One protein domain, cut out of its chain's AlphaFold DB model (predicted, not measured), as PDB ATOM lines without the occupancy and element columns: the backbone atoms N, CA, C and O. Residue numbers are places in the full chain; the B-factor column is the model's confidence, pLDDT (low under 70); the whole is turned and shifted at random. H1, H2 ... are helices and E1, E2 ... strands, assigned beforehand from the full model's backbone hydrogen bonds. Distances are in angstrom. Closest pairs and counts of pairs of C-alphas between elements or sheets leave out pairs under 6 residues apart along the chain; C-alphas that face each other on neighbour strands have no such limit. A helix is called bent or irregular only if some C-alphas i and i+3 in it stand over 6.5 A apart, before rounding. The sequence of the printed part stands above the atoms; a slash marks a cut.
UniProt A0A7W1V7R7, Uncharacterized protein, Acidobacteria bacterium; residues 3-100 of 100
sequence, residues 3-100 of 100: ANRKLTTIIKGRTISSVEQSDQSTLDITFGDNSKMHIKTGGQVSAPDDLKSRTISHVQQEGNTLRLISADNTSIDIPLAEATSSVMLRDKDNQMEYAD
ATOM      1  N   ALA A   3     159.283 110.820 155.944       91.06
ATOM      2  CA  ALA A   3     158.370 111.764 156.586       91.06
ATOM      3  C   ALA A   3     158.192 111.436 158.080       91.06
ATOM      4  O   ALA A   3     157.727 110.342 158.418       91.06
ATOM      5  N   ASN A   4     158.456 112.399 158.968       91.88
ATOM      6  CA  ASN A   4     158.068 112.299 160.373       91.88
ATOM      7  C   ASN A   4     156.585 112.682 160.490       91.88
ATOM      8  O   ASN A   4     156.221 113.832 160.747       91.88
ATOM      9  N   ARG A   5     155.711 111.705 160.213       93.44
ATOM     10  CA  ARG A   5     154.255 111.911 160.127       93.44
ATOM     11  C   ARG A   5     153.658 112.408 161.442       93.44
ATOM     12  O   ARG A   5     152.787 113.267 161.401       93.44
ATOM     13  N   LYS A   6     154.140 111.901 162.583       92.38
ATOM     14  CA  LYS A   6     153.640 112.290 163.909       92.38
ATOM     15  C   LYS A   6     153.904 113.766 164.176       92.38
ATOM     16  O   LYS A   6     152.955 114.512 164.389       92.38
ATOM     17  N   LEU A   7     155.165 114.191 164.088       93.31
ATOM     18  CA  LEU A   7     155.521 115.584 164.336       93.31
ATOM     19  C   LEU A   7     154.872 116.516 163.307       93.31
ATOM     20  O   LEU A   7     154.317 117.549 163.673       93.31
ATOM     21  N   THR A   8     154.850 116.103 162.035       95.00
ATOM     22  CA  THR A   8     154.175 116.842 160.957       95.00
ATOM     23  C   THR A   8     152.711 117.122 161.288       95.00
ATOM     24  O   THR A   8     152.273 118.255 161.129       95.00
ATOM     25  N   THR A   9     151.944 116.135 161.756       95.31
ATOM     26  CA  THR A   9     150.523 116.332 162.080       95.31
ATOM     27  C   THR A   9     150.306 117.372 163.182       95.31
ATOM     28  O   THR A   9     149.280 118.043 163.168       95.31
ATOM     29  N   ILE A  10     151.261 117.531 164.101       94.81
ATOM     30  CA  ILE A  10     151.129 118.440 165.246       94.81
ATOM     31  C   ILE A  10     151.495 119.881 164.867       94.81
ATOM     32  O   ILE A  10     150.793 120.817 165.251       94.81
ATOM     33  N   ILE A  11     152.579 120.071 164.104       94.94
ATOM     34  CA  ILE A  11     153.131 121.411 163.834       94.94
ATOM     35  C   ILE A  11     152.800 121.968 162.448       94.94
ATOM     36  O   ILE A  11     153.090 123.133 162.172       94.94
ATOM     37  N   LYS A  12     152.223 121.166 161.544       96.19
ATOM     38  CA  LYS A  12     151.830 121.639 160.211       96.19
ATOM     39  C   LYS A  12     150.870 122.823 160.334       96.19
ATOM     40  O   LYS A  12     149.872 122.757 161.041       96.19
ATOM     41  N   GLY A  13     151.159 123.889 159.596       96.44
ATOM     42  CA  GLY A  13     150.387 125.128 159.621       96.44
ATOM     43  C   GLY A  13     150.791 126.098 160.733       96.44
ATOM     44  O   GLY A  13     150.334 127.238 160.703       96.44
ATOM     45  N   ARG A  14     151.669 125.713 161.674       96.44
ATOM     46  CA  ARG A  14     152.222 126.655 162.657       96.44
ATOM     47  C   ARG A  14     153.278 127.541 162.000       96.44
ATOM     48  O   ARG A  14     154.127 127.066 161.243       96.44
ATOM     49  N   THR A  15     153.218 128.832 162.303       97.00
ATOM     50  CA  THR A  15     154.208 129.827 161.873       97.00
ATOM     51  C   THR A  15     155.277 129.981 162.940       97.00
ATOM     52  O   THR A  15     154.952 130.064 164.121       97.00
ATOM     53  N   ILE A  16     156.543 130.029 162.539       96.31
ATOM     54  CA  ILE A  16     157.668 130.258 163.445       96.31
ATOM     55  C   ILE A  16     157.752 131.747 163.785       96.31
ATOM     56  O   ILE A  16     157.842 132.589 162.895       96.31
ATOM     57  N   SER A  17     157.727 132.062 165.078       96.50
ATOM     58  CA  SER A  17     157.845 133.420 165.614       96.50
ATOM     59  C   SER A  17     159.302 133.768 165.923       96.50
ATOM     60  O   SER A  17     159.813 134.797 165.482       96.50
ATOM     61  N   SER A  18     160.007 132.876 166.621       95.69
ATOM     62  CA  SER A  18     161.427 133.037 166.926       95.69
ATOM     63  C   SER A  18     162.171 131.712 166.851       95.69
ATOM     64  O   SER A  18     161.587 130.634 166.980       95.69
ATOM     65  N   VAL A  19     163.475 131.825 166.619       94.75
ATOM     66  CA  VAL A  19     164.426 130.721 166.648       94.75
ATOM     67  C   VAL A  19     165.650 131.217 167.400       94.75
ATOM     68  O   VAL A  19     166.151 132.303 167.100       94.75
ATOM     69  N   GLU A  20     166.090 130.450 168.385       94.12
ATOM     70  CA  GLU A  20     167.239 130.753 169.229       94.12
ATOM     71  C   GLU A  20     168.111 129.504 169.318       94.12
ATOM     72  O   GLU A  20     167.648 128.433 169.701       94.12
ATOM     73  N   GLN A  21     169.379 129.622 168.930       91.81
ATOM     74  CA  GLN A  21     170.354 128.560 169.141       91.81
ATOM     75  C   GLN A  21     171.185 128.887 170.382       91.81
ATOM     76  O   GLN A  21     171.878 129.905 170.402       91.81
ATOM     77  N   SER A  22     171.143 128.009 171.384       89.88
ATOM     78  CA  SER A  22     171.933 128.131 172.613       89.88
ATOM     79  C   SER A  22     173.074 127.113 172.616       89.88
ATOM     80  O   SER A  22     172.924 125.979 172.155       89.88
ATOM     81  N   ASP A  23     174.246 127.546 173.087       81.50
ATOM     82  CA  ASP A  23     175.424 126.708 173.356       81.50
ATOM     83  C   ASP A  23     175.817 125.729 172.229       81.50
ATOM     84  O   ASP A  23     176.354 124.652 172.487       81.50
ATOM     85  N   GLN A  24     175.511 126.077 170.968       81.69
ATOM     86  CA  GLN A  24     175.746 125.271 169.754       81.69
ATOM     87  C   GLN A  24     175.169 123.840 169.782       81.69
ATOM     88  O   GLN A  24     175.467 123.042 168.894       81.69
ATOM     89  N   SER A  25     174.346 123.514 170.776       88.94
ATOM     90  CA  SER A  25     173.880 122.152 171.072       88.94
ATOM     91  C   SER A  25     172.384 122.083 171.367       88.94
ATOM     92  O   SER A  25     171.823 120.989 171.457       88.94
ATOM     93  N   THR A  26     171.710 123.231 171.474       93.38
ATOM     94  CA  THR A  26     170.252 123.294 171.540       93.38
ATOM     95  C   THR A  26     169.703 124.340 170.579       93.38
ATOM     96  O   THR A  26     170.269 125.418 170.401       93.38
ATOM     97  N   LEU A  27     168.580 124.012 169.950       94.88
ATOM     98  CA  LEU A  27     167.800 124.906 169.110       94.88
ATOM     99  C   LEU A  27     166.388 124.997 169.683       94.88
ATOM    100  O   LEU A  27     165.669 124.000 169.746       94.88
ATOM    101  N   ASP A  28     165.993 126.200 170.066       95.50
ATOM    102  CA  ASP A  28     164.666 126.525 170.561       95.50
ATOM    103  C   ASP A  28     163.881 127.263 169.476       95.50
ATOM    104  O   ASP A  28     164.313 128.286 168.944       95.50
ATOM    105  N   ILE A  29     162.709 126.737 169.133       96.00
ATOM    106  CA  ILE A  29     161.781 127.322 168.167       96.00
ATOM    107  C   ILE A  29     160.509 127.699 168.919       96.00
ATOM    108  O   ILE A  29     159.854 126.842 169.511       96.00
ATOM    109  N   THR A  30     160.127 128.973 168.863       96.75
ATOM    110  CA  THR A  30     158.824 129.436 169.358       96.75
ATOM    111  C   THR A  30     157.900 129.664 168.176       96.75
ATOM    112  O   THR A  30     158.243 130.383 167.233       96.75
ATOM    113  N   PHE A  31     156.709 129.080 168.220       96.94
ATOM    114  CA  PHE A  31     155.679 129.277 167.207       96.94
ATOM    115  C   PHE A  31     154.770 130.464 167.558       96.94
ATOM    116  O   PHE A  31     154.723 130.928 168.696       96.94
ATOM    117  N   GLY A  32     154.026 130.970 166.574       95.69
ATOM    118  CA  GLY A  32     153.122 132.115 166.733       95.69
ATOM    119  C   GLY A  32     151.943 131.878 167.685       95.69
ATOM    120  O   GLY A  32     151.326 132.838 168.132       95.69
ATOM    121  N   ASP A  33     151.643 130.623 168.027       95.31
ATOM    122  CA  ASP A  33     150.661 130.243 169.053       95.31
ATOM    123  C   ASP A  33     151.265 130.164 170.471       95.31
ATOM    124  O   ASP A  33     150.567 129.788 171.410       95.31
ATOM    125  N   ASN A  34     152.538 130.546 170.634       94.88
ATOM    126  CA  ASN A  34     153.362 130.418 171.840       94.88
ATOM    127  C   ASN A  34     153.731 128.982 172.245       94.88
ATOM    128  O   ASN A  34     154.308 128.791 173.318       94.88
ATOM    129  N   SER A  35     153.461 127.979 171.406       96.19
ATOM    130  CA  SER A  35     154.061 126.654 171.581       96.19
ATOM    131  C   SER A  35     155.575 126.710 171.354       96.19
ATOM    132  O   SER A  35     156.089 127.573 170.631       96.19
ATOM    133  N   LYS A  36     156.304 125.799 172.000       96.56
ATOM    134  CA  LYS A  36     157.769 125.772 171.993       96.56
ATOM    135  C   LYS A  36     158.286 124.395 171.633       96.56
ATOM    136  O   LYS A  36     157.903 123.401 172.250       96.56
ATOM    137  N   MET A  37     159.188 124.349 170.663       96.12
ATOM    138  CA  MET A  37     159.934 123.158 170.295       96.12
ATOM    139  C   MET A  37     161.389 123.317 170.710       96.12
ATOM    140  O   MET A  37     162.056 124.252 170.288       96.12
ATOM    141  N   HIS A  38     161.860 122.373 171.508       95.75
ATOM    142  CA  HIS A  38     163.238 122.269 171.946       95.75
ATOM    143  C   HIS A  38     163.904 121.107 171.215       95.75
ATOM    144  O   HIS A  38     163.404 119.978 171.256       95.75
ATOM    145  N   ILE A  39     165.020 121.378 170.545       95.25
ATOM    146  CA  ILE A  39     165.763 120.392 169.767       95.25
ATOM    147  C   ILE A  39     167.195 120.317 170.287       95.25
ATOM    148  O   ILE A  39     167.904 121.318 170.289       95.25
ATOM    149  N   LYS A  40     167.647 119.130 170.681       95.19
ATOM    150  CA  LYS A  40     169.061 118.865 170.961       95.19
ATOM    151  C   LYS A  40     169.794 118.633 169.649       95.19
ATOM    152  O   LYS A  40     169.490 117.686 168.919       95.19
ATOM    153  N   THR A  41     170.756 119.489 169.344       93.81
ATOM    154  CA  THR A  41     171.496 119.451 168.089       93.81
ATOM    155  C   THR A  41     172.868 118.810 168.272       93.81
ATOM    156  O   THR A  41     173.506 118.938 169.313       93.81
ATOM    157  N   GLY A  42     173.344 118.115 167.238       92.19
ATOM    158  CA  GLY A  42     174.695 117.539 167.190       92.19
ATOM    159  C   GLY A  42     175.778 118.571 166.860       92.19
ATOM    160  O   GLY A  42     176.944 118.219 166.704       92.19
ATOM    161  N   GLY A  43     175.389 119.838 166.709       89.56
ATOM    162  CA  GLY A  43     176.262 120.956 166.383       89.56
ATOM    163  C   GLY A  43     175.477 122.203 165.978       89.56
ATOM    164  O   GLY A  43     174.248 122.269 166.105       89.56
ATOM    165  N   GLN A  44     176.208 123.195 165.469       88.94
ATOM    166  CA  GLN A  44     175.640 124.456 165.007       88.94
ATOM    167  C   GLN A  44     174.689 124.239 163.819       88.94
ATOM    168  O   GLN A  44     174.998 123.492 162.891       88.94
ATOM    169  N   VAL A  45     173.538 124.915 163.842       90.62
ATOM    170  CA  VAL A  45     172.585 124.917 162.730       90.62
ATOM    171  C   VAL A  45     172.937 126.097 161.832       90.62
ATOM    172  O   VAL A  45     173.163 127.209 162.307       90.62
ATOM    173  N   SER A  46     173.011 125.865 160.527       86.75
ATOM    174  CA  SER A  46     173.298 126.929 159.563       86.75
ATOM    175  C   SER A  46     172.059 127.794 159.346       86.75
ATOM    176  O   SER A  46     171.016 127.268 158.976       86.75
ATOM    177  N   ALA A  47     172.191 129.109 159.538       84.12
ATOM    178  CA  ALA A  47     171.140 130.103 159.283       84.12
ATOM    179  C   ALA A  47     169.756 129.761 159.900       84.12
ATOM    180  O   ALA A  47     168.746 129.758 159.195       84.12
ATOM    181  N   PRO A  48     169.665 129.501 161.221       84.69
ATOM    182  CA  PRO A  48     168.398 129.164 161.878       84.69
ATOM    183  C   PRO A  48     167.349 130.282 161.764       84.69
ATOM    184  O   PRO A  48     166.148 130.014 161.769       84.69
ATOM    185  N   ASP A  49     167.796 131.529 161.603       88.38
ATOM    186  CA  ASP A  49     166.938 132.697 161.425       88.38
ATOM    187  C   ASP A  49     166.157 132.699 160.108       88.38
ATOM    188  O   ASP A  49     165.099 133.327 160.046       88.38
ATOM    189  N   ASP A  50     166.596 131.954 159.088       87.88
ATOM    190  CA  ASP A  50     165.878 131.857 157.812       87.88
ATOM    191  C   ASP A  50     164.484 131.242 157.995       87.88
ATOM    192  O   ASP A  50     163.587 131.462 157.185       87.88
ATOM    193  N   LEU A  51     164.270 130.476 159.066       85.44
ATOM    194  CA  LEU A  51     162.965 129.919 159.406       85.44
ATOM    195  C   LEU A  51     161.967 130.943 159.963       85.44
ATOM    196  O   LEU A  51     160.769 130.650 159.997       85.44
ATOM    197  N   LYS A  52     162.420 132.108 160.442       91.62
ATOM    198  CA  LYS A  52     161.539 133.087 161.092       91.62
ATOM    199  C   LYS A  52     160.437 133.543 160.137       91.62
ATOM    200  O   LYS A  52     160.652 133.733 158.943       91.62
ATOM    201  N   SER A  53     159.232 133.705 160.678       93.69
ATOM    202  CA  SER A  53     158.018 134.076 159.941       93.69
ATOM    203  C   SER A  53     157.549 133.057 158.893       93.69
ATOM    204  O   SER A  53     156.596 133.339 158.164       93.69
ATOM    205  N   ARG A  54     158.157 131.864 158.809       94.31
ATOM    206  CA  ARG A  54     157.721 130.811 157.884       94.31
ATOM    207  C   ARG A  54     156.719 129.865 158.531       94.31
ATOM    208  O   ARG A  54     156.822 129.518 159.707       94.31
ATOM    209  N   THR A  55     155.759 129.409 157.733       96.88
ATOM    210  CA  THR A  55     154.771 128.398 158.129       96.88
ATOM    211  C   THR A  55     155.270 127.004 157.780       96.88
ATOM    212  O   THR A  55     155.670 126.768 156.640       96.88
ATOM    213  N   ILE A  56     155.214 126.066 158.725       96.69
ATOM    214  CA  ILE A  56     155.647 124.684 158.499       96.69
ATOM    215  C   ILE A  56     154.638 123.924 157.633       96.69
ATOM    216  O   ILE A  56     153.437 123.914 157.900       96.69
ATOM    217  N   SER A  57     155.142 123.239 156.609       96.94
ATOM    218  CA  SER A  57     154.379 122.342 155.740       96.94
ATOM    219  C   SER A  57     154.478 120.894 156.214       96.94
ATOM    220  O   SER A  57     153.456 120.224 156.386       96.94
ATOM    221  N   HIS A  58     155.703 120.409 156.434       95.62
ATOM    222  CA  HIS A  58     155.964 119.054 156.910       95.62
ATOM    223  C   HIS A  58     157.387 118.889 157.451       95.62
ATOM    224  O   HIS A  58     158.253 119.742 157.253       95.62
ATOM    225  N   VAL A  59     157.612 117.769 158.138       95.56
ATOM    226  CA  VAL A  59     158.891 117.392 158.741       95.56
ATOM    227  C   VAL A  59     159.376 116.077 158.149       95.56
ATOM    228  O   VAL A  59     158.608 115.121 158.004       95.56
ATOM    229  N   GLN A  60     160.663 116.013 157.835       95.38
ATOM    230  CA  GLN A  60     161.344 114.789 157.430       95.38
ATOM    231  C   GLN A  60     162.465 114.464 158.417       95.38
ATOM    232  O   GLN A  60     163.016 115.355 159.053       95.38
ATOM    233  N   GLN A  61     162.800 113.187 158.551       92.75
ATOM    234  CA  GLN A  61     163.872 112.720 159.421       92.75
ATOM    235  C   GLN A  61     164.573 111.513 158.797       92.75
ATOM    236  O   GLN A  61     163.940 110.655 158.168       92.75
ATOM    237  N   GLU A  62     165.891 111.462 158.944       93.06
ATOM    238  CA  GLU A  62     166.739 110.346 158.528       93.06
ATOM    239  C   GLU A  62     167.994 110.313 159.396       93.06
ATOM    240  O   GLU A  62     168.770 111.267 159.395       93.06
ATOM    241  N   GLY A  63     168.174 109.236 160.166       91.44
ATOM    242  CA  GLY A  63     169.258 109.149 161.147       91.44
ATOM    243  C   GLY A  63     169.252 110.354 162.092       91.44
ATOM    244  O   GLY A  63     168.226 110.676 162.685       91.44
ATOM    245  N   ASN A  64     170.385 111.047 162.174       94.12
ATOM    246  CA  ASN A  64     170.594 112.224 163.017       94.12
ATOM    247  C   ASN A  64     170.290 113.540 162.282       94.12
ATOM    248  O   ASN A  64     170.907 114.564 162.560       94.12
ATOM    249  N   THR A  65     169.403 113.545 161.291       93.88
ATOM    250  CA  THR A  65     169.037 114.775 160.580       93.88
ATOM    251  C   THR A  65     167.532 114.945 160.573       93.88
ATOM    252  O   THR A  65     166.803 114.097 160.054       93.88
ATOM    253  N   LEU A  66     167.078 116.065 161.131       94.81
ATOM    254  CA  LEU A  66     165.702 116.535 161.063       94.81
ATOM    255  C   LEU A  66     165.631 117.661 160.034       94.81
ATOM    256  O   LEU A  66     166.370 118.634 160.130       94.81
ATOM    257  N   ARG A  67     164.725 117.554 159.070       95.25
ATOM    258  CA  ARG A  67     164.476 118.596 158.077       95.25
ATOM    259  C   ARG A  67     163.107 119.212 158.305       95.25
ATOM    260  O   ARG A  67     162.091 118.516 158.216       95.25
ATOM    261  N   LEU A  68     163.077 120.517 158.554       95.31
ATOM    262  CA  LEU A  68     161.842 121.301 158.572       95.31
ATOM    263  C   LEU A  68     161.624 121.896 157.184       95.31
ATOM    264  O   LEU A  68     162.536 122.507 156.631       95.31
ATOM    265  N   ILE A  69     160.428 121.710 156.625       95.25
ATOM    266  CA  ILE A  69     160.061 122.216 155.299       95.25
ATOM    267  C   ILE A  69     158.896 123.181 155.465       95.25
ATOM    268  O   ILE A  69     157.847 122.817 156.011       95.25
ATOM    269  N   SER A  70     159.071 124.415 155.005       95.19
ATOM    270  CA  SER A  70     158.052 125.459 155.047       95.19
ATOM    271  C   SER A  70     157.107 125.407 153.844       95.19
ATOM    272  O   SER A  70     157.318 124.685 152.871       95.19
ATOM    273  N   ALA A  71     156.001 126.145 153.928       95.12
ATOM    274  CA  ALA A  71     154.965 126.200 152.897       95.12
ATOM    275  C   ALA A  71     155.451 126.786 151.557       95.12
ATOM    276  O   ALA A  71     154.886 126.465 150.516       95.12
ATOM    277  N   ASP A  72     156.510 127.598 151.576       94.00
ATOM    278  CA  ASP A  72     157.209 128.127 150.395       94.00
ATOM    279  C   ASP A  72     158.243 127.142 149.806       94.00
ATOM    280  O   ASP A  72     158.966 127.489 148.877       94.00
ATOM    281  N   ASN A  73     158.300 125.909 150.325       91.75
ATOM    282  CA  ASN A  73     159.290 124.869 150.023       91.75
ATOM    283  C   ASN A  73     160.730 125.195 150.430       91.75
ATOM    284  O   ASN A  73     161.637 124.440 150.073       91.75
ATOM    285  N   THR A  74     160.963 126.253 151.209       92.00
ATOM    286  CA  THR A  74     162.267 126.400 151.848       92.00
ATOM    287  C   THR A  74     162.452 125.306 152.901       92.00
ATOM    288  O   THR A  74     161.494 124.817 153.504       92.00
ATOM    289  N   SER A  75     163.690 124.873 153.108       92.62
ATOM    290  CA  SER A  75     164.004 123.824 154.068       92.62
ATOM    291  C   SER A  75     165.276 124.126 154.828       92.62
ATOM    292  O   SER A  75     166.202 124.710 154.270       92.62
ATOM    293  N   ILE A  76     165.341 123.652 156.065       93.69
ATOM    294  CA  ILE A  76     166.561 123.666 156.868       93.69
ATOM    295  C   ILE A  76     166.829 122.272 157.416       93.69
ATOM    296  O   ILE A  76     165.902 121.576 157.842       93.69
ATOM    297  N   ASP A  77     168.103 121.896 157.403       94.56
ATOM    298  CA  ASP A  77     168.591 120.662 157.997       94.56
ATOM    299  C   ASP A  77     169.156 120.954 159.380       94.56
ATOM    300  O   ASP A  77     170.034 121.800 159.555       94.56
ATOM    301  N   ILE A  78     168.635 120.237 160.365       94.19
ATOM    302  CA  ILE A  78     169.019 120.339 161.761       94.19
ATOM    303  C   ILE A  78     169.747 119.038 162.116       94.19
ATOM    304  O   ILE A  78     169.108 117.977 162.157       94.19
ATOM    305  N   PRO A  79     171.071 119.077 162.351       94.50
ATOM    306  CA  PRO A  79     171.785 117.925 162.879       94.50
ATOM    307  C   PRO A  79     171.300 117.661 164.304       94.50
ATOM    308  O   PRO A  79     171.421 118.523 165.168       94.50
ATOM    309  N   LEU A  80     170.757 116.477 164.559       95.00
ATOM    310  CA  LEU A  80     170.335 116.023 165.879       95.00
ATOM    311  C   LEU A  80     171.525 115.448 166.650       95.00
ATOM    312  O   LEU A  80     172.432 114.859 166.056       95.00
ATOM    313  N   ALA A  81     171.512 115.598 167.975       93.19
ATOM    314  CA  ALA A  81     172.535 114.998 168.832       93.19
ATOM    315  C   ALA A  81     172.509 113.463 168.725       93.19
ATOM    316  O   ALA A  81     173.549 112.819 168.597       93.19
ATOM    317  N   GLU A  82     171.306 112.892 168.685       89.69
ATOM    318  CA  GLU A  82     171.049 111.461 168.546       89.69
ATOM    319  C   GLU A  82     169.899 111.236 167.548       89.69
ATOM    320  O   GLU A  82     169.095 112.133 167.294       89.69
ATOM    321  N   ALA A  83     169.813 110.047 166.941       80.06
ATOM    322  CA  ALA A  83     168.787 109.746 165.931       80.06
ATOM    323  C   ALA A  83     167.345 109.799 166.482       80.06
ATOM    324  O   ALA A  83     166.394 109.990 165.724       80.06
ATOM    325  N   THR A  84     167.214 109.630 167.797       77.44
ATOM    326  CA  THR A  84     166.001 109.762 168.610       77.44
ATOM    327  C   THR A  84     166.347 110.600 169.847       77.44
ATOM    328  O   THR A  84     167.505 110.939 170.074       77.44
ATOM    329  N   SER A  85     165.375 110.947 170.672       80.38
ATOM    330  CA  SER A  85     165.532 111.642 171.970       80.38
ATOM    331  C   SER A  85     166.135 113.036 171.900       80.38
ATOM    332  O   SER A  85     166.744 113.537 172.852       80.38
ATOM    333  N   SER A  86     165.893 113.690 170.769       91.00
ATOM    334  CA  SER A  86     166.425 115.005 170.444       91.00
ATOM    335  C   SER A  86     165.347 116.055 170.211       91.00
ATOM    336  O   SER A  86     165.713 117.213 170.071       91.00
ATOM    337  N   VAL A  87     164.051 115.720 170.186       92.44
ATOM    338  CA  VAL A  87     162.992 116.708 169.909       92.44
ATOM    339  C   VAL A  87     161.907 116.656 170.978       92.44
ATOM    340  O   VAL A  87     161.309 115.615 171.225       92.44
ATOM    341  N   MET A  88     161.598 117.806 171.571       95.88
ATOM    342  CA  MET A  88     160.486 117.990 172.500       95.88
ATOM    343  C   MET A  88     159.612 119.150 172.032       95.88
ATOM    344  O   MET A  88     160.126 120.213 171.710       95.88
ATOM    345  N   LEU A  89     158.293 118.973 172.030       95.62
ATOM    346  CA  LEU A  89     157.319 120.024 171.744       95.62
ATOM    347  C   LEU A  89     156.369 120.174 172.924       95.62
ATOM    348  O   LEU A  89     155.828 119.187 173.436       95.62
ATOM    349  N   ARG A  90     156.137 121.422 173.313       96.88
ATOM    350  CA  ARG A  90     155.142 121.794 174.309       96.88
ATOM    351  C   ARG A  90     154.191 122.834 173.752       96.88
ATOM    352  O   ARG A  90     154.618 123.719 173.011       96.88
ATOM    353  N   ASP A  91     152.930 122.742 174.142       95.25
ATOM    354  CA  ASP A  91     151.926 123.739 173.792       95.25
ATOM    355  C   ASP A  91     152.117 125.048 174.585       95.25
ATOM    356  O   ASP A  91     153.029 125.200 175.406       95.25
ATOM    357  N   LYS A  92     151.223 126.010 174.341       93.56
ATOM    358  CA  LYS A  92     151.192 127.310 175.027       93.56
ATOM    359  C   LYS A  92     150.979 127.221 176.546       93.56
ATOM    360  O   LYS A  92     151.342 128.151 177.260       93.56
ATOM    361  N   ASP A  93     150.387 126.129 177.030       94.00
ATOM    362  CA  ASP A  93     150.123 125.865 178.448       94.00
ATOM    363  C   ASP A  93     151.240 124.992 179.064       94.00
ATOM    364  O   ASP A  93     151.127 124.519 180.197       94.00
ATOM    365  N   ASN A  94     152.349 124.811 178.328       90.38
ATOM    366  CA  ASN A  94     153.533 124.031 178.683       90.38
ATOM    367  C   ASN A  94     153.284 122.512 178.810       90.38
ATOM    368  O   ASN A  94     154.123 121.786 179.365       90.38
ATOM    369  N   GLN A  95     152.164 122.010 178.281       94.62
ATOM    370  CA  GLN A  95     151.867 120.580 178.226       94.62
ATOM    371  C   GLN A  95     152.649 119.922 177.091       94.62
ATOM    372  O   GLN A  95     152.876 120.518 176.043       94.62
ATOM    373  N   MET A  96     153.099 118.686 177.304       94.75
ATOM    374  CA  MET A  96     153.870 117.949 176.306       94.75
ATOM    375  C   MET A  96     152.958 117.481 175.165       94.75
ATOM    376  O   MET A  96     152.051 116.687 175.394       94.75
ATOM    377  N   GLU A  97     153.236 117.934 173.943       91.94
ATOM    378  CA  GLU A  97     152.538 117.489 172.727       91.94
ATOM    379  C   GLU A  97     153.317 116.386 172.000       91.94
ATOM    380  O   GLU A  97     152.732 115.506 171.367       91.94
ATOM    381  N   TYR A  98     154.650 116.432 172.080       92.31
ATOM    382  CA  TYR A  98     155.535 115.490 171.403       92.31
ATOM    383  C   TYR A  98     156.866 115.355 172.143       92.31
ATOM    384  O   TYR A  98     157.425 116.338 172.631       92.31
ATOM    385  N   ALA A  99     157.389 114.136 172.164       89.44
ATOM    386  CA  ALA A  99     158.770 113.841 172.496       89.44
ATOM    387  C   ALA A  99     159.214 112.660 171.630       89.44
ATOM    388  O   ALA A  99     158.497 111.658 171.546       89.44
ATOM    389  N   ASP A 100     160.361 112.807 170.980       81.50
ATOM    390  CA  ASP A 100     161.073 111.726 170.300       81.50
ATOM    391  C   ASP A 100     162.495 111.731 170.783       81.50
ATOM    392  O   ASP A 100     163.172 112.781 170.620       81.50
TER     393      ASP A 100
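AT A GLANCE: This is residues 3 to 100 of the 100 residues of an uncharacterized protein of Acidobacteria bacterium (UniProt A0A7W1V7R7). Two antiparallel sheets stand partly face to face, a twisted wall of five strands, E1 E2 E3 E7 E8, and a smaller one of three, E4 E5 E6. Two short helices sit at opposite sides of the space between them: H1 between the edge strands E8 and E4, and H2 between E1 and E6. The printed part has 98 residues with two named helices and eight named strands, in the order H1 E1 E2 E3 H2 E4 E5 E6 E7 E8 along the chain, and its class is mostly strand. It is compact and rounded, with a radius of gyration of the C-alphas of 11.9 A and spans of 29 by 27 by 26 A.

HOW THE PARTS SIT: Begin with the larger sheet, which runs strand beside strand through E1, residues 16 to 22, E2, residues 26 to 31, E3, residues 36 to 40, E7, residues 87 to 90, and E8, residues 96 to 99. E1, E2 and E3 form a meander, each strand the antiparallel neighbour of the one before. In the hairpin E1 and E2 look for N 20 and O 28, 2.9 A apart and within hydrogen-bond range; in the hairpin E2 and E3, for N 29 and O 37 at 2.8 A. E3 and E7 are antiparallel at 163 degrees, with N 38 and O 88 at 2.8 A. The hairpin E7 and E8 has N 89 and O 98 at 2.8 A. From edge to edge the strands' lines turn by 53 degrees. The smaller sheet is a second meander of E4, residues 56 to 62, E5, residues 65 to 70, and E6, residues 75 to 79. Look there for N 60 and O 67 at 2.9 A in the hairpin E4 and E5, and N 78 and O 66 at 2.8 A in the hairpin E5 and E6. Between the sheets, E3 is apart from E4, E5 and E6, while the closest C-alphas of E1 and E4, those of Ile 16 and Ile 56, are 7.7 A apart. H1, residues 5 to 11, is on both sheets. Its height over the larger sheet is 9.2 A, over E8, and its closest C-alpha pair with E8 is Leu 7 and Tyr 98, 7.1 A. Its height over the smaller sheet is 6.0 A, only just over E4, on which 3 of its C-alphas fall; the C-alphas of Thr 8 and His 58 come to 4.9 A. H2, residues 48 to 51, is on the same face of the larger sheet as H1, over E1 at a height of 7.4 A, with the C-alphas of Val 19 and Asp 49 closest at 6.1 A. It only grazes the smaller sheet. In H1 every O i to N i+4 pair is within hydrogen-bond range; H2 is too short for such a pair.

IN THESE COORDINATES: Find C-alpha 5 at (154.255, 111.911, 160.127), where H1 begins; it measures 10.3 A. E1 is 17.1 A long and starts from C-alpha 16 at (157.668, 130.258, 163.445); E2 measures 16.3 A and E3 13.3 A. H2 is neither bent nor irregular, but only just: C-alphas 48 and 51 are 6.0 A apart. E4 measures 18.1 A, E5 16.3 A, E6 13.2 A and E7 10.3 A. E8, 7.4 A long, ends at C-alpha 99, (158.770, 113.841, 172.496).

THE WHOLE: The two C-alphas farthest apart are those of Gly 63 and Asp 93, at 30.7 A. The printed part has no cut, and it ends at residue 100, the chain's last. No link is long; E3 to H2 and E6 to E7 are short, and the others are tight. The mean pLDDT of the printed part is 92.8, and no printed residue is under 70.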